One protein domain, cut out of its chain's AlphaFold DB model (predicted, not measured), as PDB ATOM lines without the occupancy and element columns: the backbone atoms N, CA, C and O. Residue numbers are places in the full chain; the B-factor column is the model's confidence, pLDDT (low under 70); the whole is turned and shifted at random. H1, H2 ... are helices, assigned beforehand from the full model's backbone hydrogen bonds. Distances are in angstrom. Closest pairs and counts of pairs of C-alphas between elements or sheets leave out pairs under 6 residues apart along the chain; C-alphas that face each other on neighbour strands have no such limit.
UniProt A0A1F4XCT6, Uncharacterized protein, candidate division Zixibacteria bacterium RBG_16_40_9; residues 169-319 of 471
ATOM      1  N   LYS A 169     -49.717  17.419 101.251       51.94
ATOM      2  CA  LYS A 169     -48.260  17.629 101.259       51.94
ATOM      3  C   LYS A 169     -47.520  16.397 101.776       51.94
ATOM      4  O   LYS A 169     -46.477  16.042 101.238       51.94
ATOM      5  N   ARG A 170     -48.091  15.689 102.757       58.56
ATOM      6  CA  ARG A 170     -47.551  14.402 103.230       58.56
ATOM      7  C   ARG A 170     -47.569  13.326 102.142       58.56
ATOM      8  O   ARG A 170     -46.588  12.610 102.010       58.56
ATOM      9  N   ARG A 171     -48.634  13.241 101.335       52.81
ATOM     10  CA  ARG A 171     -48.714  12.304 100.197       52.81
ATOM     11  C   ARG A 171     -47.722  12.626  99.080       52.81
ATOM     12  O   ARG A 171     -47.168  11.704  98.502       52.81
ATOM     13  N   GLU A 172     -47.491  13.903  98.786       52.41
ATOM     14  CA  GLU A 172     -46.487  14.320  97.799       52.41
ATOM     15  C   GLU A 172     -45.072  13.943  98.254       52.41
ATOM     16  O   GLU A 172     -44.343  13.295  97.511       52.41
ATOM     17  N   VAL A 173     -44.728  14.257  99.506       61.59
ATOM     18  CA  VAL A 173     -43.435  13.882 100.101       61.59
ATOM     19  C   VAL A 173     -43.271  12.359 100.153       61.59
ATOM     20  O   VAL A 173     -42.188  11.846  99.889       61.59
ATOM     21  N   GLN A 174     -44.342  11.622 100.459       62.59
ATOM     22  CA  GLN A 174     -44.345  10.160 100.445       62.59
ATOM     23  C   GLN A 174     -44.087   9.609  99.034       62.59
ATOM     24  O   GLN A 174     -43.244   8.732  98.878       62.59
ATOM     25  N   LEU A 175     -44.752  10.152  98.009       54.28
ATOM     26  CA  LEU A 175     -44.564   9.738  96.617       54.28
ATOM     27  C   LEU A 175     -43.150  10.063  96.112       54.28
ATOM     28  O   LEU A 175     -42.519   9.225  95.474       54.28
ATOM     29  N   GLU A 176     -42.622  11.251  96.421       60.56
ATOM     30  CA  GLU A 176     -41.233  11.611  96.104       60.56
ATOM     31  C   GLU A 176     -40.244  10.658  96.779       60.56
ATOM     32  O   GLU A 176     -39.299  10.193  96.139       60.56
ATOM     33  N   LYS A 177     -40.495  10.306  98.044       64.00
ATOM     34  CA  LYS A 177     -39.682   9.348  98.793       64.00
ATOM     35  C   LYS A 177     -39.741   7.949  98.182       64.00
ATOM     36  O   LYS A 177     -38.696   7.329  98.039       64.00
ATOM     37  N   GLU A 178     -40.916   7.464  97.791       59.59
ATOM     38  CA  GLU A 178     -41.088   6.156  97.142       59.59
ATOM     39  C   GLU A 178     -40.383   6.100  95.780       59.59
ATOM     40  O   GLU A 178     -39.656   5.148  95.498       59.59
ATOM     41  N   LEU A 179     -40.499   7.154  94.966       56.94
ATOM     42  CA  LEU A 179     -39.778   7.268  93.694       56.94
ATOM     43  C   LEU A 179     -38.259   7.321  93.902       56.94
ATOM     44  O   LEU A 179     -37.503   6.679  93.170       56.94
ATOM     45  N   GLN A 180     -37.794   8.069  94.904       65.94
ATOM     46  CA  GLN A 180     -36.376   8.157  95.240       65.94
ATOM     47  C   GLN A 180     -35.838   6.819  95.760       65.94
ATOM     48  O   GLN A 180     -34.757   6.404  95.346       65.94
ATOM     49  N   GLN A 181     -36.595   6.124  96.608       66.19
ATOM     50  CA  GLN A 181     -36.261   4.787  97.096       66.19
ATOM     51  C   GLN A 181     -36.211   3.770  95.956       66.19
ATOM     52  O   GLN A 181     -35.257   3.002  95.893       66.19
ATOM     53  N   GLY A 182     -37.164   3.805  95.020       61.75
ATOM     54  CA  GLY A 182     -37.143   2.963  93.823       61.75
ATOM     55  C   GLY A 182     -35.887   3.196  92.978       61.75
ATOM     56  O   GLY A 182     -35.165   2.252  92.663       61.75
ATOM     57  N   ARG A 183     -35.547   4.463  92.699       65.56
ATOM     58  CA  ARG A 183     -34.310   4.826  91.978       65.56
ATOM     59  C   ARG A 183     -33.050   4.368  92.713       65.56
ATOM     60  O   ARG A 183     -32.129   3.844  92.092       65.56
ATOM     61  N   GLN A 184     -33.003   4.557  94.031       70.69
ATOM     62  CA  GLN A 184     -31.882   4.111  94.858       70.69
ATOM     63  C   GLN A 184     -31.766   2.587  94.890       70.69
ATOM     64  O   GLN A 184     -30.651   2.076  94.832       70.69
ATOM     65  N   ALA A 185     -32.881   1.860  94.953       70.75
ATOM     66  CA  ALA A 185     -32.901   0.403  94.922       70.75
ATOM     67  C   ALA A 185     -32.331  -0.128  93.601       70.75
ATOM     68  O   ALA A 185     -31.422  -0.952  93.637       70.75
ATOM     69  N   ILE A 186     -32.760   0.427  92.462       68.50
ATOM     70  CA  ILE A 186     -32.233   0.080  91.130       68.50
ATOM     71  C   ILE A 186     -30.729   0.388  91.038       68.50
ATOM     72  O   ILE A 186     -29.933  -0.454  90.621       68.50
ATOM     73  N   ALA A 187     -30.302   1.576  91.484       74.81
ATOM     74  CA  ALA A 187     -28.883   1.943  91.498       74.81
ATOM     75  C   ALA A 187     -28.051   1.017  92.406       74.81
ATOM     76  O   ALA A 187     -26.919   0.654  92.076       74.81
ATOM     77  N   THR A 188     -28.617   0.606  93.541       81.69
ATOM     78  CA  THR A 188     -27.989  -0.323  94.487       81.69
ATOM     79  C   THR A 188     -27.888  -1.724  93.899       81.69
ATOM     80  O   THR A 188     -26.840  -2.356  94.014       81.69
ATOM     81  N   GLU A 189     -28.932  -2.199  93.226       82.62
ATOM     82  CA  GLU A 189     -28.930  -3.477  92.519       82.62
ATOM     83  C   GLU A 189     -27.851  -3.505  91.434       82.62
ATOM     84  O   GLU A 189     -27.003  -4.400  91.448       82.62
ATOM     85  N   LYS A 190     -27.799  -2.476  90.574       82.62
ATOM     86  CA  LYS A 190     -26.742  -2.302  89.565       82.62
ATOM     87  C   LYS A 190     -25.354  -2.394  90.204       82.62
ATOM     88  O   LYS A 190     -24.509  -3.172  89.763       82.62
ATOM     89  N   LYS A 191     -25.126  -1.643  91.287       88.44
ATOM     90  CA  LYS A 191     -23.851  -1.640  92.021       88.44
ATOM     91  C   LYS A 191     -23.512  -3.015  92.603       88.44
ATOM     92  O   LYS A 191     -22.354  -3.429  92.556       88.44
ATOM     93  N   ASN A 192     -24.500  -3.732  93.133       90.56
ATOM     94  CA  ASN A 192     -24.317  -5.071  93.686       90.56
ATOM     95  C   ASN A 192     -23.964  -6.093  92.599       90.56
ATOM     96  O   ASN A 192     -23.051  -6.890  92.811       90.56
ATOM     97  N   LYS A 193     -24.618  -6.036  91.432       88.38
ATOM     98  CA  LYS A 193     -24.304  -6.884  90.270       88.38
ATOM     99  C   LYS A 193     -22.882  -6.644  89.775       88.38
ATOM    100  O   LYS A 193     -22.116  -7.594  89.649       88.38
ATOM    101  N   VAL A 194     -22.492  -5.379  89.592       92.38
ATOM    102  CA  VAL A 194     -21.116  -5.011  89.215       92.38
ATOM    103  C   VAL A 194     -20.120  -5.567  90.231       92.38
ATOM    104  O   VAL A 194     -19.175  -6.253  89.853       92.38
ATOM    105  N   LYS A 195     -20.358  -5.352  91.530       93.75
ATOM    106  CA  LYS A 195     -19.489  -5.867  92.598       93.75
ATOM    107  C   LYS A 195     -19.388  -7.397  92.587       93.75
ATOM    108  O   LYS A 195     -18.304  -7.931  92.809       93.75
ATOM    109  N   GLN A 196     -20.495  -8.096  92.345       93.31
ATOM    110  CA  GLN A 196     -20.509  -9.552  92.227       93.31
ATOM    111  C   GLN A 196     -19.635 -10.017  91.056       93.31
ATOM    112  O   GLN A 196     -18.779 -10.879  91.253       93.31
ATOM    113  N   PHE A 197     -19.808  -9.431  89.870       93.19
ATOM    114  CA  PHE A 197     -19.041  -9.819  88.684       93.19
ATOM    115  C   PHE A 197     -17.560  -9.475  88.795       93.19
ATOM    116  O   PHE A 197     -16.734 -10.289  88.392       93.19
ATOM    117  N   LEU A 198     -17.211  -8.336  89.400       94.62
ATOM    118  CA  LEU A 198     -15.817  -8.000  89.699       94.62
ATOM    119  C   LEU A 198     -15.173  -9.063  90.596       94.62
ATOM    120  O   LEU A 198     -14.110  -9.577  90.268       94.62
ATOM    121  N   LYS A 199     -15.856  -9.474  91.669       95.12
ATOM    122  CA  LYS A 199     -15.353 -10.515  92.574       95.12
ATOM    123  C   LYS A 199     -15.194 -11.874  91.881       95.12
ATOM    124  O   LYS A 199     -14.221 -12.586  92.129       95.12
ATOM    125  N   GLU A 200     -16.146 -12.262  91.030       92.62
ATOM    126  CA  GLU A 200     -16.028 -13.479  90.215       92.62
ATOM    127  C   GLU A 200     -14.840 -13.392  89.246       92.62
ATOM    128  O   GLU A 200     -14.050 -14.334  89.165       92.62
ATOM    129  N   ALA A 201     -14.676 -12.257  88.561       94.31
ATOM    130  CA  ALA A 201     -13.587 -12.012  87.620       94.31
ATOM    131  C   ALA A 201     -12.211 -12.078  88.300       94.31
ATOM    132  O   ALA A 201     -11.331 -12.797  87.831       94.31
ATOM    133  N   GLU A 202     -12.055 -11.412  89.447       95.56
ATOM    134  CA  GLU A 202     -10.846 -11.448  90.279       95.56
ATOM    135  C   GLU A 202     -10.520 -12.874  90.752       95.56
ATOM    136  O   GLU A 202      -9.358 -13.286  90.765       95.56
ATOM    137  N   SER A 203     -11.540 -13.676  91.092       95.06
ATOM    138  CA  SER A 203     -11.337 -15.080  91.462       95.06
ATOM    139  C   SER A 203     -10.776 -15.900  90.299       95.06
ATOM    140  O   SER A 203      -9.836 -16.672  90.499       95.06
ATOM    141  N   PHE A 204     -11.305 -15.732  89.086       93.25
ATOM    142  CA  PHE A 204     -10.755 -16.396  87.900       93.25
ATOM    143  C   PHE A 204      -9.357 -15.881  87.545       93.25
ATOM    144  O   PHE A 204      -8.494 -16.683  87.189       93.25
ATOM    145  N   GLU A 205      -9.098 -14.584  87.725       93.06
ATOM    146  CA  GLU A 205      -7.781 -13.979  87.502       93.06
ATOM    147  C   GLU A 205      -6.732 -14.582  88.445       93.06
ATOM    148  O   GLU A 205      -5.654 -14.972  88.000       93.06
ATOM    149  N   SER A 206      -7.069 -14.753  89.731       92.75
ATOM    150  CA  SER A 206      -6.185 -15.383  90.725       92.75
ATOM    151  C   SER A 206      -5.855 -16.845  90.399       92.75
ATOM    152  O   SER A 206      -4.760 -17.320  90.692       92.75
ATOM    153  N   LYS A 207      -6.783 -17.544  89.734       94.12
ATOM    154  CA  LYS A 207      -6.620 -18.923  89.249       94.12
ATOM    155  C   LYS A 207      -5.912 -19.001  87.896       94.12
ATOM    156  O   LYS A 207      -5.774 -20.094  87.360       94.12
ATOM    157  N   GLN A 208      -5.487 -17.861  87.346       89.88
ATOM    158  CA  GLN A 208      -4.868 -17.741  86.025       89.88
ATOM    159  C   GLN A 208      -5.773 -18.177  84.862       89.88
ATOM    160  O   GLN A 208      -5.304 -18.405  83.748       89.88
ATOM    161  N   ASP A 209      -7.088 -18.236  85.086       88.62
ATOM    162  CA  ASP A 209      -8.076 -18.463  84.032       88.62
ATOM    163  C   ASP A 209      -8.391 -17.118  83.358       88.62
ATOM    164  O   ASP A 209      -9.425 -16.488  83.604       88.62
ATOM    165  N   TRP A 210      -7.436 -16.633  82.551       88.25
ATOM    166  CA  TRP A 210      -7.447 -15.287  81.953       88.25
ATOM    167  C   TRP A 210      -8.713 -14.997  81.163       88.25
ATOM    168  O   TRP A 210      -9.228 -13.883  81.172       88.25
ATOM    169  N   LEU A 211      -9.224 -16.025  80.502       83.69
ATOM    170  CA  LEU A 211     -10.408 -15.956  79.682       83.69
ATOM    171  C   LEU A 211     -11.673 -15.795  80.531       83.69
ATOM    172  O   LEU A 211     -12.452 -14.877  80.277       83.69
ATOM    173  N   LYS A 212     -11.892 -16.651  81.540       86.88
ATOM    174  CA  LYS A 212     -13.063 -16.495  82.420       86.88
ATOM    175  C   LYS A 212     -12.994 -15.194  83.215       86.88
ATOM    176  O   LYS A 212     -14.031 -14.576  83.444       86.88
ATOM    177  N   ALA A 213     -11.790 -14.754  83.576       91.75
ATOM    178  CA  ALA A 213     -11.568 -13.452  84.193       91.75
ATOM    179  C   ALA A 213     -11.974 -12.307  83.255       91.75
ATOM    180  O   ALA A 213     -12.794 -11.474  83.632       91.75
ATOM    181  N   PHE A 214     -11.481 -12.308  82.011       90.50
ATOM    182  CA  PHE A 214     -11.821 -11.307  80.994       90.50
ATOM    183  C   PHE A 214     -13.332 -11.227  80.774       90.50
ATOM    184  O   PHE A 214     -13.927 -10.153  80.824       90.50
ATOM    185  N   VAL A 215     -13.967 -12.386  80.628       86.56
ATOM    186  CA  VAL A 215     -15.417 -12.517  80.508       86.56
ATOM    187  C   VAL A 215     -16.153 -11.961  81.737       86.56
ATOM    188  O   VAL A 215     -17.161 -11.273  81.584       86.56
ATOM    189  N   GLY A 216     -15.667 -12.216  82.954       90.62
ATOM    190  CA  GLY A 216     -16.231 -11.657  84.186       90.62
ATOM    191  C   GLY A 216     -16.161 -10.126  84.231       90.62
ATOM    192  O   GLY A 216     -17.148  -9.475  84.578       90.62
ATOM    193  N   TYR A 217     -15.046  -9.533  83.796       93.50
ATOM    194  CA  TYR A 217     -14.924  -8.075  83.682       93.50
ATOM    195  C   TYR A 217     -15.842  -7.499  82.598       93.50
ATOM    196  O   TYR A 217     -16.463  -6.461  82.816       93.50
ATOM    197  N   GLN A 218     -16.026  -8.198  81.476       89.62
ATOM    198  CA  GLN A 218     -16.995  -7.805  80.445       89.62
ATOM    199  C   GLN A 218     -18.441  -7.862  80.959       89.62
ATOM    200  O   GLN A 218     -19.238  -6.981  80.645       89.62
ATOM    201  N   LYS A 219     -18.785  -8.830  81.824       89.56
ATOM    202  CA  LYS A 219     -20.081  -8.836  82.526       89.56
ATOM    203  C   LYS A 219     -20.241  -7.607  83.423       89.56
ATOM    204  O   LYS A 219     -21.321  -7.031  83.440       89.56
ATOM    205  N   ALA A 220     -19.195  -7.187  84.136       92.50
ATOM    206  CA  ALA A 220     -19.238  -5.965  84.938       92.50
ATOM    207  C   ALA A 220     -19.442  -4.714  84.060       92.50
ATOM    208  O   ALA A 220     -20.314  -3.900  84.365       92.50
ATOM    209  N   LEU A 221     -18.719  -4.607  82.939       89.62
ATOM    210  CA  LEU A 221     -18.855  -3.514  81.965       89.62
ATOM    211  C   LEU A 221     -20.225  -3.484  81.275       89.62
ATOM    212  O   LEU A 221     -20.724  -2.417  80.935       89.62
ATOM    213  N   ALA A 222     -20.873  -4.638  81.111       86.31
ATOM    214  CA  ALA A 222     -22.232  -4.725  80.578       86.31
ATOM    215  C   ALA A 222     -23.275  -4.042  81.476       86.31
ATOM    216  O   ALA A 222     -24.278  -3.527  80.981       86.31
ATOM    217  N   TRP A 223     -23.023  -3.999  82.786       86.56
ATOM    218  CA  TRP A 223     -23.825  -3.227  83.730       86.56
ATOM    219  C   TRP A 223     -23.311  -1.798  83.871       86.56
ATOM    220  O   TRP A 223     -24.114  -0.872  83.933       86.56
ATOM    221  N   ASP A 224     -21.997  -1.597  83.912       89.12
ATOM    222  CA  ASP A 224     -21.366  -0.293  84.113       89.12
ATOM    223  C   ASP A 224     -20.248  -0.037  83.087       89.12
ATOM    224  O   ASP A 224     -19.080  -0.311  83.373       89.12
ATOM    225  N   PRO A 225     -20.584   0.488  81.892       86.81
ATOM    226  CA  PRO A 225     -19.616   0.671  80.806       86.81
ATOM    227  C   PRO A 225     -18.473   1.636  81.137       86.81
ATOM    228  O   PRO A 225     -17.411   1.564  80.526       86.81
ATOM    229  N   GLU A 226     -18.684   2.536  82.101       88.81
ATOM    230  CA  GLU A 226     -17.714   3.550  82.531       88.81
ATOM    231  C   GLU A 226     -16.829   3.076  83.697       88.81
ATOM    232  O   GLU A 226     -16.014   3.839  84.220       88.81
ATOM    233  N   ASN A 227     -16.963   1.815  84.124       92.62
ATOM    234  CA  ASN A 227     -16.186   1.281  85.233       92.62
ATOM    235  C   ASN A 227     -14.694   1.185  84.877       92.62
ATOM    236  O   ASN A 227     -14.250   0.226  84.243       92.62
ATOM    237  N   SER A 228     -13.900   2.158  85.325       89.75
ATOM    238  CA  SER A 228     -12.479   2.270  84.973       89.75
ATOM    239  C   SER A 228     -11.641   1.058  85.394       89.75
ATOM    240  O   SER A 228     -10.743   0.646  84.659       89.75
ATOM    241  N   ALA A 229     -11.949   0.454  86.546       90.19
ATOM    242  CA  ALA A 229     -11.256  -0.735  87.035       90.19
ATOM    243  C   ALA A 229     -11.530  -1.952  86.139       90.19
ATOM    244  O   ALA A 229     -10.591  -2.629  85.717       90.19
ATOM    245  N   ALA A 230     -12.803  -2.202  85.810       92.62
ATOM    246  CA  ALA A 230     -13.184  -3.288  84.912       92.62
ATOM    247  C   ALA A 230     -12.627  -3.080  83.499       92.62
ATOM    248  O   ALA A 230     -12.154  -4.037  82.894       92.62
ATOM    249  N   LEU A 231     -12.631  -1.837  83.003       90.75
ATOM    250  CA  LEU A 231     -12.103  -1.475  81.687       90.75
ATOM    251  C   LEU A 231     -10.603  -1.782  81.596       90.75
ATOM    252  O   LEU A 231     -10.183  -2.564  80.748       90.75
ATOM    253  N   GLY A 232      -9.809  -1.258  82.536       90.19
ATOM    254  CA  GLY A 232      -8.364  -1.489  82.555       90.19
ATOM    255  C   GLY A 232      -7.999  -2.968  82.714       90.19
ATOM    256  O   GLY A 232      -7.059  -3.453  82.082       90.19
ATOM    257  N   LYS A 233      -8.762  -3.717  83.519       94.94
ATOM    258  CA  LYS A 233      -8.578  -5.167  83.677       94.94
ATOM    259  C   LYS A 233      -8.961  -5.951  82.426       94.94
ATOM    260  O   LYS A 233      -8.227  -6.868  82.053       94.94
ATOM    261  N   ALA A 234     -10.063  -5.596  81.773       90.44
ATOM    262  CA  ALA A 234     -10.477  -6.211  80.521       90.44
ATOM    263  C   ALA A 234      -9.419  -5.993  79.429       90.44
ATOM    264  O   ALA A 234      -9.008  -6.960  78.790       90.44
ATOM    265  N   ASP A 235      -8.901  -4.772  79.275       87.38
ATOM    266  CA  ASP A 235      -7.861  -4.458  78.289       87.38
ATOM    267  C   ASP A 235      -6.560  -5.230  78.551       87.38
ATOM    268  O   ASP A 235      -6.002  -5.849  77.639       87.38
ATOM    269  N   TYR A 236      -6.105  -5.263  79.809       92.00
ATOM    270  CA  TYR A 236      -4.927  -6.033  80.214       92.00
ATOM    271  C   TYR A 236      -5.079  -7.527  79.899       92.00
ATOM    272  O   TYR A 236      -4.186  -8.147  79.314       92.00
ATOM    273  N   LEU A 237      -6.215  -8.121  80.276       91.06
ATOM    274  CA  LEU A 237      -6.451  -9.544  80.056       91.06
ATOM    275  C   LEU A 237      -6.633  -9.875  78.580       91.06
ATOM    276  O   LEU A 237      -6.167 -10.931  78.159       91.06
ATOM    277  N   ASN A 238      -7.223  -8.978  77.789       86.75
ATOM    278  CA  ASN A 238      -7.310  -9.141  76.345       86.75
ATOM    279  C   ASN A 238      -5.907  -9.314  75.743       86.75
ATOM    280  O   ASN A 238      -5.628 -10.320  75.095       86.75
ATOM    281  N   GLN A 239      -4.978  -8.403  76.060       87.25
ATOM    282  CA  GLN A 239      -3.584  -8.506  75.610       87.25
ATOM    283  C   GLN A 239      -2.919  -9.808  76.079       87.25
ATOM    284  O   GLN A 239      -2.245 -10.487  75.302       87.25
ATOM    285  N   LYS A 240      -3.139 -10.192  77.340       89.19
ATOM    286  CA  LYS A 240      -2.569 -11.412  77.924       89.19
ATOM    287  C   LYS A 240      -3.095 -12.691  77.267       89.19
ATOM    288  O   LYS A 240      -2.324 -13.633  77.086       89.19
ATOM    289  N   ILE A 241      -4.374 -12.733  76.887       87.12
ATOM    290  CA  ILE A 241      -4.988 -13.869  76.185       87.12
ATOM    291  C   ILE A 241      -4.305 -14.075  74.828       87.12
ATOM    292  O   ILE A 241      -3.859 -15.190  74.558       87.12
ATOM    293  N   TYR A 242      -4.130 -13.012  74.030       83.25
ATOM    294  CA  TYR A 242      -3.409 -13.103  72.751       83.25
ATOM    295  C   TYR A 242      -1.948 -13.532  72.933       83.25
ATOM    296  O   TYR A 242      -1.444 -14.357  72.176       83.25
ATOM    297  N   GLN A 243      -1.266 -13.032  73.966       84.00
ATOM    298  CA  GLN A 243       0.121 -13.413  74.252       84.00
ATOM    299  C   GLN A 243       0.275 -14.871  74.709       84.00
ATOM    300  O   GLN A 243       1.291 -15.497  74.412       84.00
ATOM    301  N   THR A 244      -0.703 -15.404  75.445       81.12
ATOM    302  CA  THR A 244      -0.657 -16.772  75.988       81.12
ATOM    303  C   THR A 244      -1.071 -17.807  74.940       81.12
ATOM    304  O   THR A 244      -0.587 -18.931  74.964       81.12
ATOM    305  N   GLN A 245      -1.934 -17.435  73.989       78.94
ATOM    306  CA  GLN A 245      -2.409 -18.317  72.919       78.94
ATOM    307  C   GLN A 245      -1.626 -18.143  71.608       78.94
ATOM    308  O   GLN A 245      -2.196 -18.325  70.542       78.94
ATOM    309  N   LYS A 246      -0.324 -17.822  71.671       65.12
ATOM    310  CA  LYS A 246       0.540 -17.558  70.497       65.12
ATOM    311  C   LYS A 246       0.511 -18.628  69.401       65.12
ATOM    312  O   LYS A 246       0.779 -18.308  68.250       65.12
ATOM    313  N   GLU A 247       0.239 -19.881  69.759       72.00
ATOM    314  CA  GLU A 247       0.149 -20.999  68.809       72.00
ATOM    315  C   GLU A 247      -1.164 -21.006  68.015       72.00
ATOM    316  O   GLU A 247      -1.233 -21.609  66.948       72.00
ATOM    317  N   LYS A 248      -2.199 -20.325  68.519       75.88
ATOM    318  CA  LYS A 248      -3.477 -20.153  67.833       75.88
ATOM    319  C   LYS A 248      -3.468 -18.886  66.997       75.88
ATOM    320  O   LYS A 248      -2.898 -17.860  67.363       75.88
ATOM    321  N   THR A 249      -4.168 -18.947  65.879       82.25
ATOM    322  CA  THR A 249      -4.400 -17.790  65.023       82.25
ATOM    323  C   THR A 249      -5.311 -16.776  65.720       82.25
ATOM    324  O   THR A 249      -6.204 -17.135  66.489       82.25
ATOM    325  N   GLU A 250      -5.136 -15.489  65.410       82.31
ATOM    326  CA  GLU A 250      -6.015 -14.411  65.893       82.31
ATOM    327  C   GLU A 250      -7.497 -14.721  65.624       82.31
ATOM    328  O   GLU A 250      -8.360 -14.483  66.467       82.31
ATOM    329  N   LYS A 251      -7.777 -15.344  64.474       84.94
ATOM    330  CA  LYS A 251      -9.114 -15.792  64.088       84.94
ATOM    331  C   LYS A 251      -9.697 -16.810  65.072       84.94
ATOM    332  O   LYS A 251     -10.844 -16.659  65.468       84.94
ATOM    333  N   GLU A 252      -8.927 -17.809  65.499       84.88
ATOM    334  CA  GLU A 252      -9.387 -18.812  66.473       84.88
ATOM    335  C   GLU A 252      -9.658 -18.198  67.851       84.88
ATOM    336  O   GLU A 252     -10.622 -18.576  68.521       84.88
ATOM    337  N   ILE A 253      -8.841 -17.224  68.263       83.44
ATOM    338  CA  ILE A 253      -9.041 -16.481  69.514       83.44
ATOM    339  C   ILE A 253     -10.327 -15.648  69.427       83.44
ATOM    340  O   ILE A 253     -11.161 -15.710  70.333       83.44
ATOM    341  N   ASN A 254     -10.527 -14.924  68.321       88.25
ATOM    342  CA  ASN A 254     -11.721 -14.111  68.087       88.25
ATOM    343  C   ASN A 254     -12.989 -14.970  68.068       88.25
ATOM    344  O   ASN A 254     -13.939 -14.645  68.780       88.25
ATOM    345  N   SER A 255     -12.989 -16.096  67.347       88.69
ATOM    346  CA  SER A 255     -14.132 -17.016  67.312       88.69
ATOM    347  C   SER A 255     -14.477 -17.553  68.699       88.69
ATOM    348  O   SER A 255     -15.646 -17.585  69.084       88.69
ATOM    349  N   PHE A 256     -13.468 -17.899  69.500       86.75
ATOM    350  CA  PHE A 256     -13.676 -18.371  70.865       86.75
ATOM    351  C   PHE A 256     -14.280 -17.282  71.784       86.75
ATOM    352  O   PHE A 256     -15.188 -17.554  72.579       86.75
ATOM    353  N   LEU A 257     -13.794 -16.039  71.687       87.62
ATOM    354  CA  LEU A 257     -14.341 -14.901  72.436       87.62
ATOM    355  C   LEU A 257     -15.789 -14.611  72.029       87.62
ATOM    356  O   LEU A 257     -16.646 -14.443  72.898       87.62
ATOM    357  N   VAL A 258     -16.070 -14.617  70.724       91.94
ATOM    358  CA  VAL A 258     -17.419 -14.459  70.172       91.94
ATOM    359  C   VAL A 258     -18.364 -15.514  70.737       91.94
ATOM    360  O   VAL A 258     -19.428 -15.157  71.238       91.94
ATOM    361  N   GLU A 259     -17.986 -16.794  70.750       91.94
ATOM    362  CA  GLU A 259     -18.831 -17.851  71.324       91.94
ATOM    363  C   GLU A 259     -19.162 -17.616  72.805       91.94
ATOM    364  O   GLU A 259     -20.306 -17.812  73.222       91.94
ATOM    365  N   ASN A 260     -18.201 -17.133  73.600       89.31
ATOM    366  CA  ASN A 260     -18.444 -16.815  75.010       89.31
ATOM    367  C   ASN A 260     -19.346 -15.591  75.188       89.31
ATOM    368  O   ASN A 260     -20.259 -15.627  76.016       89.31
ATOM    369  N   TYR A 261     -19.134 -14.530  74.405       91.62
ATOM    370  CA  TYR A 261     -20.008 -13.359  74.422       91.62
ATOM    371  C   TYR A 261     -21.445 -13.722  74.074       91.62
ATOM    372  O   TYR A 261     -22.361 -13.324  74.789       91.62
ATOM    373  N   LEU A 262     -21.644 -14.525  73.027       94.50
ATOM    374  CA  LEU A 262     -22.974 -14.954  72.602       94.50
ATOM    375  C   LEU A 262     -23.651 -15.848  73.639       94.50
ATOM    376  O   LEU A 262     -24.842 -15.682  73.890       94.50
ATOM    377  N   LYS A 263     -22.903 -16.738  74.303       92.88
ATOM    378  CA  LYS A 263     -23.440 -17.556  75.398       92.88
ATOM    379  C   LYS A 263     -23.982 -16.694  76.541       92.88
ATOM    380  O   LYS A 263     -25.074 -16.943  77.037       92.88
ATOM    381  N   ILE A 264     -23.243 -15.668  76.948       89.94
ATOM    382  CA  ILE A 264     -23.649 -14.799  78.064       89.94
ATOM    383  C   ILE A 264     -24.751 -13.836  77.638       89.94
ATOM    384  O   ILE A 264     -25.661 -13.562  78.415       89.94
ATOM    385  N   ALA A 265     -24.696 -13.337  76.404       92.56
ATOM    386  CA  ALA A 265     -25.780 -12.549  75.841       92.56
ATOM    387  C   ALA A 265     -27.096 -13.339  75.848       92.56
ATOM    388  O   ALA A 265     -28.121 -12.778  76.222       92.56
ATOM    389  N   GLN A 266     -27.056 -14.636  75.524       93.69
ATOM    390  CA  GLN A 266     -28.215 -15.521  75.635       93.69
ATOM    391  C   GLN A 266     -28.703 -15.642  77.088       93.69
ATOM    392  O   GLN A 266     -29.887 -15.451  77.338       93.69
ATOM    393  N   GLU A 267     -27.806 -15.860  78.060       91.88
ATOM    394  CA  GLU A 267     -28.175 -15.908  79.488       91.88
ATOM    395  C   GLU A 267     -28.875 -14.620  79.961       91.88
ATOM    396  O   GLU A 267     -29.788 -14.672  80.788       91.88
ATOM    397  N   TYR A 268     -28.442 -13.458  79.464       91.06
ATOM    398  CA  TYR A 268     -29.067 -12.172  79.772       91.06
ATOM    399  C   TYR A 268     -30.391 -11.969  79.035       91.06
ATOM    400  O   TYR A 268     -31.349 -11.478  79.631       91.06
ATOM    401  N   GLN A 269     -30.481 -12.393  77.775       91.00
ATOM    402  CA  GLN A 269     -31.728 -12.383  77.016       91.00
ATOM    403  C   GLN A 269     -32.810 -13.227  77.696       91.00
ATOM    404  O   GLN A 269     -33.944 -12.767  77.823       91.00
ATOM    405  N   ASP A 270     -32.459 -14.417  78.189       89.69
ATOM    406  CA  ASP A 270     -33.386 -15.319  78.884       89.69
ATOM    407  C   ASP A 270     -33.926 -14.694  80.185       89.69
ATOM    408  O   ASP A 270     -35.061 -14.945  80.588       89.69
ATOM    409  N   LYS A 271     -33.133 -13.819  80.815       89.50
ATOM    410  CA  LYS A 271     -33.515 -13.025  81.994       89.50
ATOM    411  C   LYS A 271     -34.203 -11.699  81.652       89.50
ATOM    412  O   LYS A 271     -34.550 -10.959  82.565       89.50
ATOM    413  N   GLN A 272     -34.405 -11.397  80.367       88.44
ATOM    414  CA  GLN A 272     -34.922 -10.113  79.870       88.44
ATOM    415  C   GLN A 272     -34.046  -8.902  80.246       88.44
ATOM    416  O   GLN A 272     -34.513  -7.768  80.334       88.44
ATOM    417  N   GLU A 273     -32.747  -9.120  80.438       89.25
ATOM    418  CA  GLU A 273     -31.766  -8.072  80.709       89.25
ATOM    419  C   GLU A 273     -31.201  -7.543  79.373       89.25
ATOM    420  O   GLU A 273     -30.113  -7.911  78.926       89.25
ATOM    421  N   PHE A 274     -31.971  -6.687  78.692       90.94
ATOM    422  CA  PHE A 274     -31.692  -6.282  77.304       90.94
ATOM    423  C   PHE A 274     -30.378  -5.511  77.125       90.94
ATOM    424  O   PHE A 274     -29.585  -5.851  76.251       90.94
ATOM    425  N   LYS A 275     -30.120  -4.487  77.947       88.12
ATOM    426  CA  LYS A 275     -28.913  -3.644  77.850       88.12
ATOM    427  C   LYS A 275     -27.602  -4.448  77.896       88.12
ATOM    428  O   LYS A 275     -26.812  -4.310  76.959       88.12
ATOM    429  N   PRO A 276     -27.357  -5.304  78.909       89.38
ATOM    430  CA  PRO A 276     -26.125  -6.085  78.950       89.38
ATOM    431  C   PRO A 276     -26.033  -7.096  77.798       89.38
ATOM    432  O   PRO A 276     -24.952  -7.273  77.236       89.38
ATOM    433  N   ALA A 277     -27.152  -7.707  77.385       93.00
ATOM    434  CA  ALA A 277     -27.179  -8.602  76.228       93.00
ATOM    435  C   ALA A 277     -26.798  -7.878  74.920       93.00
ATOM    436  O   ALA A 277     -25.955  -8.373  74.171       93.00
ATOM    437  N   ILE A 278     -27.350  -6.682  74.671       91.81
ATOM    438  CA  ILE A 278     -27.032  -5.856  73.493       91.81
ATOM    439  C   ILE A 278     -25.537  -5.529  73.461       91.81
ATOM    440  O   ILE A 278     -24.908  -5.693  72.415       91.81
ATOM    441  N   LEU A 279     -24.960  -5.107  74.591       89.81
ATOM    442  CA  LEU A 279     -23.548  -4.730  74.649       89.81
ATOM    443  C   LEU A 279     -22.635  -5.916  74.303       89.81
ATOM    444  O   LEU A 279     -21.704  -5.770  73.514       89.81
ATOM    445  N   LEU A 280     -22.915  -7.105  74.841       91.56
ATOM    446  CA  LEU A 280     -22.118  -8.306  74.568       91.56
ATOM    447  C   LEU A 280     -22.225  -8.757  73.106       91.56
ATOM    448  O   LEU A 280     -21.224  -9.144  72.507       91.56
ATOM    449  N   ILE A 281     -23.413  -8.652  72.502       95.06
ATOM    450  CA  ILE A 281     -23.598  -8.923  71.069       95.06
ATOM    451  C   ILE A 281     -22.823  -7.910  70.222       95.06
ATOM    452  O   ILE A 281     -22.197  -8.293  69.236       95.06
ATOM    453  N   GLN A 282     -22.805  -6.632  70.611       93.69
ATOM    454  CA  GLN A 282     -21.991  -5.616  69.938       93.69
ATOM    455  C   GLN A 282     -20.492  -5.928  70.039       93.69
ATOM    456  O   GLN A 282     -19.789  -5.789  69.040       93.69
ATOM    457  N   GLN A 283     -20.002  -6.404  71.190       90.44
ATOM    458  CA  GLN A 283     -18.606  -6.849  71.320       90.44
ATOM    459  C   GLN A 283     -18.306  -8.053  70.421       90.44
ATOM    460  O   GLN A 283     -17.273  -8.074  69.753       90.44
ATOM    461  N   ALA A 284     -19.222  -9.021  70.331       93.38
ATOM    462  CA  ALA A 284     -19.087 -10.154  69.419       93.38
ATOM    463  C   ALA A 284     -19.021  -9.707  67.946       93.38
ATOM    464  O   ALA A 284     -18.127 -10.117  67.210       93.38
ATOM    465  N   LEU A 285     -19.922  -8.815  67.522       95.44
ATOM    466  CA  LEU A 285     -19.957  -8.281  66.156       95.44
ATOM    467  C   LEU A 285     -18.763  -7.374  65.836       95.44
ATOM    468  O   LEU A 285     -18.373  -7.270  64.677       95.44
ATOM    469  N   LYS A 286     -18.151  -6.736  66.839       93.81
ATOM    470  CA  LYS A 286     -16.907  -5.975  66.656       93.81
ATOM    471  C   LYS A 286     -15.734  -6.887  66.279       93.81
ATOM    472  O   LYS A 286     -14.895  -6.477  65.483       93.81
ATOM    473  N   LEU A 287     -15.681  -8.099  66.839       90.38
ATOM    474  CA  LEU A 287     -14.654  -9.099  66.524       90.38
ATOM    475  C   LEU A 287     -14.952  -9.841  65.214       90.38
ATOM    476  O   LEU A 287     -14.051 -10.065  64.410       90.38
ATOM    477  N   GLU A 288     -16.216 -10.205  64.986       95.12
ATOM    478  CA  GLU A 288     -16.664 -10.901  63.779       95.12
ATOM    479  C   GLU A 288     -17.940 -10.258  63.199       95.12
ATOM    480  O   GLU A 288     -19.055 -10.715  63.475       95.12
ATOM    481  N   PRO A 289     -17.809  -9.232  62.333       95.56
ATOM    482  CA  PRO A 289     -18.954  -8.469  61.816       95.56
ATOM    483  C   PRO A 289     -19.978  -9.290  61.025       95.56
ATOM    484  O   PRO A 289     -21.142  -8.910  60.929       95.56
ATOM    485  N   GLN A 290     -19.554 -10.418  60.448       94.56
ATOM    486  CA  GLN A 290     -20.396 -11.302  59.633       94.56
ATOM    487  C   GLN A 290     -20.838 -12.572  60.380       94.56
ATOM    488  O   GLN A 290     -21.359 -13.503  59.758       94.56
ATOM    489  N   ASN A 291     -20.641 -12.647  61.703       96.50
ATOM    490  CA  ASN A 291     -21.033 -13.819  62.478       96.50
ATOM    491  C   ASN A 291     -22.564 -13.993  62.468       96.50
ATOM    492  O   ASN A 291     -23.315 -13.228  63.077       96.50
ATOM    493  N   GLN A 292     -23.037 -15.042  61.787       96.69
ATOM    494  CA  GLN A 292     -24.468 -15.298  61.602       96.69
ATOM    495  C   GLN A 292     -25.203 -15.557  62.922       96.69
ATOM    496  O   GLN A 292     -26.347 -15.126  63.075       96.69
ATOM    497  N   LYS A 293     -24.548 -16.208  63.901       95.69
ATOM    498  CA  LYS A 293     -25.138 -16.449  65.226       95.69
ATOM    499  C   LYS A 293     -25.370 -15.118  65.943       95.69
ATOM    500  O   LYS A 293     -26.489 -14.867  66.382       95.69
ATOM    501  N   ALA A 294     -24.370 -14.235  65.967       96.12
ATOM    502  CA  ALA A 294     -24.471 -12.909  66.575       96.12
ATOM    503  C   ALA A 294     -25.568 -12.045  65.934       96.12
ATOM    504  O   ALA A 294     -26.408 -11.494  66.643       96.12
ATOM    505  N   LEU A 295     -25.623 -11.991  64.599       97.06
ATOM    506  CA  LEU A 295     -26.655 -11.252  63.859       97.06
ATOM    507  C   LEU A 295     -28.064 -11.835  64.072       97.06
ATOM    508  O   LEU A 295     -29.053 -11.099  64.117       97.06
ATOM    509  N   SER A 296     -28.190 -13.161  64.183       96.19
ATOM    510  CA  SER A 296     -29.470 -13.808  64.494       96.19
ATOM    511  C   SER A 296     -29.942 -13.485  65.914       96.19
ATOM    512  O   SER A 296     -31.096 -13.092  66.088       96.19
ATOM    513  N   LEU A 297     -29.034 -13.548  66.892       95.44
ATOM    514  CA  LEU A 297     -29.315 -13.242  68.290       95.44
ATOM    515  C   LEU A 297     -29.681 -11.765  68.464       95.44
ATOM    516  O   LEU A 297     -30.662 -11.452  69.127       95.44
ATOM    517  N   GLN A 298     -28.974 -10.860  67.779       96.12
ATOM    518  CA  GLN A 298     -29.291  -9.432  67.770       96.12
ATOM    519  C   GLN A 298     -30.725  -9.170  67.297       96.12
ATOM    520  O   GLN A 298     -31.466  -8.437  67.946       96.12
ATOM    521  N   ARG A 299     -31.138  -9.790  66.182       95.00
ATOM    522  CA  ARG A 299     -32.501  -9.637  65.647       95.00
ATOM    523  C   ARG A 299     -33.560 -10.162  66.614       95.00
ATOM    524  O   ARG A 299     -34.587  -9.513  66.794       95.00
ATOM    525  N   GLN A 300     -33.316 -11.312  67.242       94.81
ATOM    526  CA  GLN A 300     -34.226 -11.876  68.245       94.81
ATOM    527  C   GLN A 300     -34.330 -10.989  69.487       94.81
ATOM    528  O   GLN A 300     -35.434 -10.739  69.969       94.81
ATOM    529  N   LEU A 301     -33.199 -10.476  69.971       94.19
ATOM    530  CA  LEU A 301     -33.139  -9.610  71.140       94.19
ATOM    531  C   LEU A 301     -33.858  -8.282  70.900       94.19
ATOM    532  O   LEU A 301     -34.665  -7.883  71.732       94.19
ATOM    533  N   LEU A 302     -33.622  -7.635  69.753       92.25
ATOM    534  CA  LEU A 302     -34.305  -6.392  69.380       92.25
ATOM    535  C   LEU A 302     -35.820  -6.591  69.265       92.25
ATOM    536  O   LEU A 302     -36.585  -5.742  69.713       92.25
ATOM    537  N   LYS A 303     -36.263  -7.733  68.724       93.81
ATOM    538  CA  LYS A 303     -37.688  -8.081  68.689       93.81
ATOM    539  C   LYS A 303     -38.260  -8.255  70.100       93.81
ATOM    540  O   LYS A 303     -39.270  -7.643  70.415       93.81
ATOM    541  N   SER A 304     -37.598  -9.040  70.953       93.19
ATOM    542  CA  SER A 304     -38.024  -9.265  72.343       93.19
ATOM    543  C   SER A 304     -38.072  -7.959  73.151       93.19
ATOM    544  O   SER A 304     -39.016  -7.715  73.900       93.19
ATOM    545  N   GLN A 305     -37.087  -7.079  72.946       93.50
ATOM    546  CA  GLN A 305     -37.043  -5.747  73.542       93.50
ATOM    547  C   GLN A 305     -38.248  -4.909  73.107       93.50
ATOM    548  O   GLN A 305     -38.921  -4.317  73.949       93.50
ATOM    549  N   TYR A 306     -38.537  -4.883  71.804       92.69
ATOM    550  CA  TYR A 306     -39.676  -4.157  71.252       92.69
ATOM    551  C   TYR A 306     -41.014  -4.691  71.782       92.69
ATOM    552  O   TYR A 306     -41.838  -3.912  72.258       92.69
ATOM    553  N   ASP A 307     -41.200  -6.013  71.789       94.44
ATOM    554  CA  ASP A 307     -42.403  -6.662  72.321       94.44
ATOM    555  C   ASP A 307     -42.606  -6.317  73.810       94.44
ATOM    556  O   ASP A 307     -43.727  -6.032  74.243       94.44
ATOM    557  N   LYS A 308     -41.516  -6.264  74.594       94.50
ATOM    558  CA  LYS A 308     -41.579  -5.880  76.008       94.50
ATOM    559  C   LYS A 308     -41.952  -4.412  76.206       94.50
ATOM    560  O   LYS A 308     -42.741  -4.101  77.098       94.50
ATOM    561  N   ILE A 309     -41.407  -3.513  75.386       94.62
ATOM    562  CA  ILE A 309     -41.769  -2.091  75.410       94.62
ATOM    563  C   ILE A 309     -43.262  -1.929  75.103       94.62
ATOM    564  O   ILE A 309     -43.958  -1.273  75.875       94.62
ATOM    565  N   LEU A 310     -43.781  -2.595  74.065       96.12
ATOM    566  CA  LEU A 310     -45.208  -2.553  73.723       96.12
ATOM    567  C   LEU A 310     -46.112  -3.057  74.860       96.12
ATOM    568  O   LEU A 310     -47.155  -2.464  75.147       96.12
ATOM    569  N   GLU A 311     -45.721  -4.141  75.537       96.50
ATOM    570  CA  GLU A 311     -46.441  -4.654  76.708       96.50
ATOM    571  C   GLU A 311     -46.537  -3.591  77.818       96.50
ATOM    572  O   GLU A 311     -47.618  -3.352  78.371       96.50
ATOM    573  N   LEU A 312     -45.415  -2.933  78.122       95.19
ATOM    574  CA  LEU A 312     -45.324  -1.893  79.146       95.19
ATOM    575  C   LEU A 312     -46.084  -0.622  78.754       95.19
ATOM    576  O   LEU A 312     -46.751  -0.029  79.604       95.19
ATOM    577  N   GLU A 313     -46.055  -0.225  77.480       95.38
ATOM    578  CA  GLU A 313     -46.842   0.901  76.971       95.38
ATOM    579  C   GLU A 313     -48.338   0.660  77.151       95.38
ATOM    580  O   GLU A 313     -49.057   1.546  77.634       95.38
ATOM    581  N   ARG A 314     -48.807  -0.550  76.822       97.38
ATOM    582  CA  ARG A 314     -50.202  -0.949  77.022       97.38
ATOM    583  C   ARG A 314     -50.569  -0.914  78.503       97.38
ATOM    584  O   ARG A 314     -51.565  -0.286  78.864       97.38
ATOM    585  N   LYS A 315     -49.748  -1.517  79.371       94.06
ATOM    586  CA  LYS A 315     -49.967  -1.517  80.828       94.06
ATOM    587  C   LYS A 315     -50.031  -0.094  81.395       94.06
ATOM    588  O   LYS A 315     -50.917   0.216  82.199       94.06
ATOM    589  N   GLY A 316     -49.115   0.772  80.963       93.50
ATOM    590  CA  GLY A 316     -49.067   2.172  81.369       93.50
ATOM    591  C   GLY A 316     -50.317   2.936  80.934       93.50
ATOM    592  O   GLY A 316     -50.974   3.573  81.756       93.50
ATOM    593  N   SER A 317     -50.709   2.787  79.668       96.75
ATOM    594  CA  SER A 317     -51.895   3.436  79.095       96.75
ATOM    595  C   SER A 317     -53.195   2.975  79.760       96.75
ATOM    596  O   SER A 317     -54.042   3.796  80.111       96.75
ATOM    597  N   GLU A 318     -53.355   1.672  80.002       96.69
ATOM    598  CA  GLU A 318     -54.514   1.123  80.715       96.69
ATOM    599  C   GLU A 318     -54.613   1.659  82.148       96.69
ATOM    600  O   GLU A 318     -55.697   2.030  82.601       96.69
ATOM    601  N   SER A 319     -53.484   1.727  82.860       87.69
ATOM    602  CA  SER A 319     -53.430   2.251  84.229       87.69
ATOM    603  C   SER A 319     -53.748   3.744  84.271       87.69
ATOM    604  O   SER A 319     -54.529   4.183  85.118       87.69
TER     605      SER A 319
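What this domain is: This is residues 169 to 319 of the 471 residues of an uncharacterized protein of candidate division Zixibacteria bacterium RBG_16_40_9 (UniProt A0A1F4XCT6). Six helices zigzag in a loose up-and-down bundle, each running against the one before it, in two sets of three: H1, H2 and H3 make one set and H4, H5 and H6 the other, and the two sets meet mainly where the last residues of H2 pack on the first residues of H5. The two long helices, H1 and H6, lie on opposite sides of the whole and reach past the body at the same end, where residues 169 to 189 of H1 and 309 to 319 of H6 stick out as two arms of unequal length. The printed part has 151 residues with six named helices, H1 to H6 in chain order, and no named strand; its class is all helix. It is loose, with a radius of gyration of the C-alphas of 18.8 A, and spans 69 by 33 by 19 A.

How they stand to each other: H1, residues 169 to 206, touches H2, residues 210 to 223, with residues 190 to 205 alone; the closest C-alphas, of Ala 201 and Ala 213, are 4.2 A apart. This hairpin has a shallow tilt of 11 degrees, opposite ways. H2 and H3, residues 228 to 244, form another hairpin at 28 degrees, closest at the C-alphas of Tyr 217 and Ala 230, 5.2 A. H2 also touches H5, residues 274 to 287, at a steep tilt of 47 degrees; the closest C-alphas, of Ala 222 and Pro 276, are 4.4 A apart. H2 and H5 are the hubs, touching three helices each. H5 forms a hairpin with H4, residues 250 to 270, closest at the C-alphas of Ala 265 and Ala 277, 4.2 A, and one with H6, residues 292 to 319, closest at the C-alphas of Ile 281 and Ala 294, 6.1 A. H4 and H6 touch, the same way at a shallow tilt of 22 degrees, with the closest C-alphas, of Leu 262 and Ala 294, 6.5 A apart. H1 and H6 are apart. Every O i to N i+4 pair is within hydrogen-bond range in H1, H3, H4, H5 and H6; in H2 it is 9 of 10.

Where its parts are: H1 runs 54.5 A from C-alpha 169 at (-48.260, 17.629, 101.259) to C-alpha 206 at (-6.185, -15.383, 90.725). H2 and H5 are 20.4 A long each, H3 24.1 A and H4 30.3 A. H6 runs 40.7 A and ends at C-alpha 319 at (-53.430, 2.251, 84.229).

The domain as a whole: The C-alphas farthest apart, of Lys 169 and Glu 247, are 69.9 A apart. Without the stretches that stand free, the body spans 42 by 35 by 20 A. The five links are tight, and the printed part has no cut. Mean pLDDT of the printed part is 87.0; residues 169 to 183, 186 and 246 are under 70.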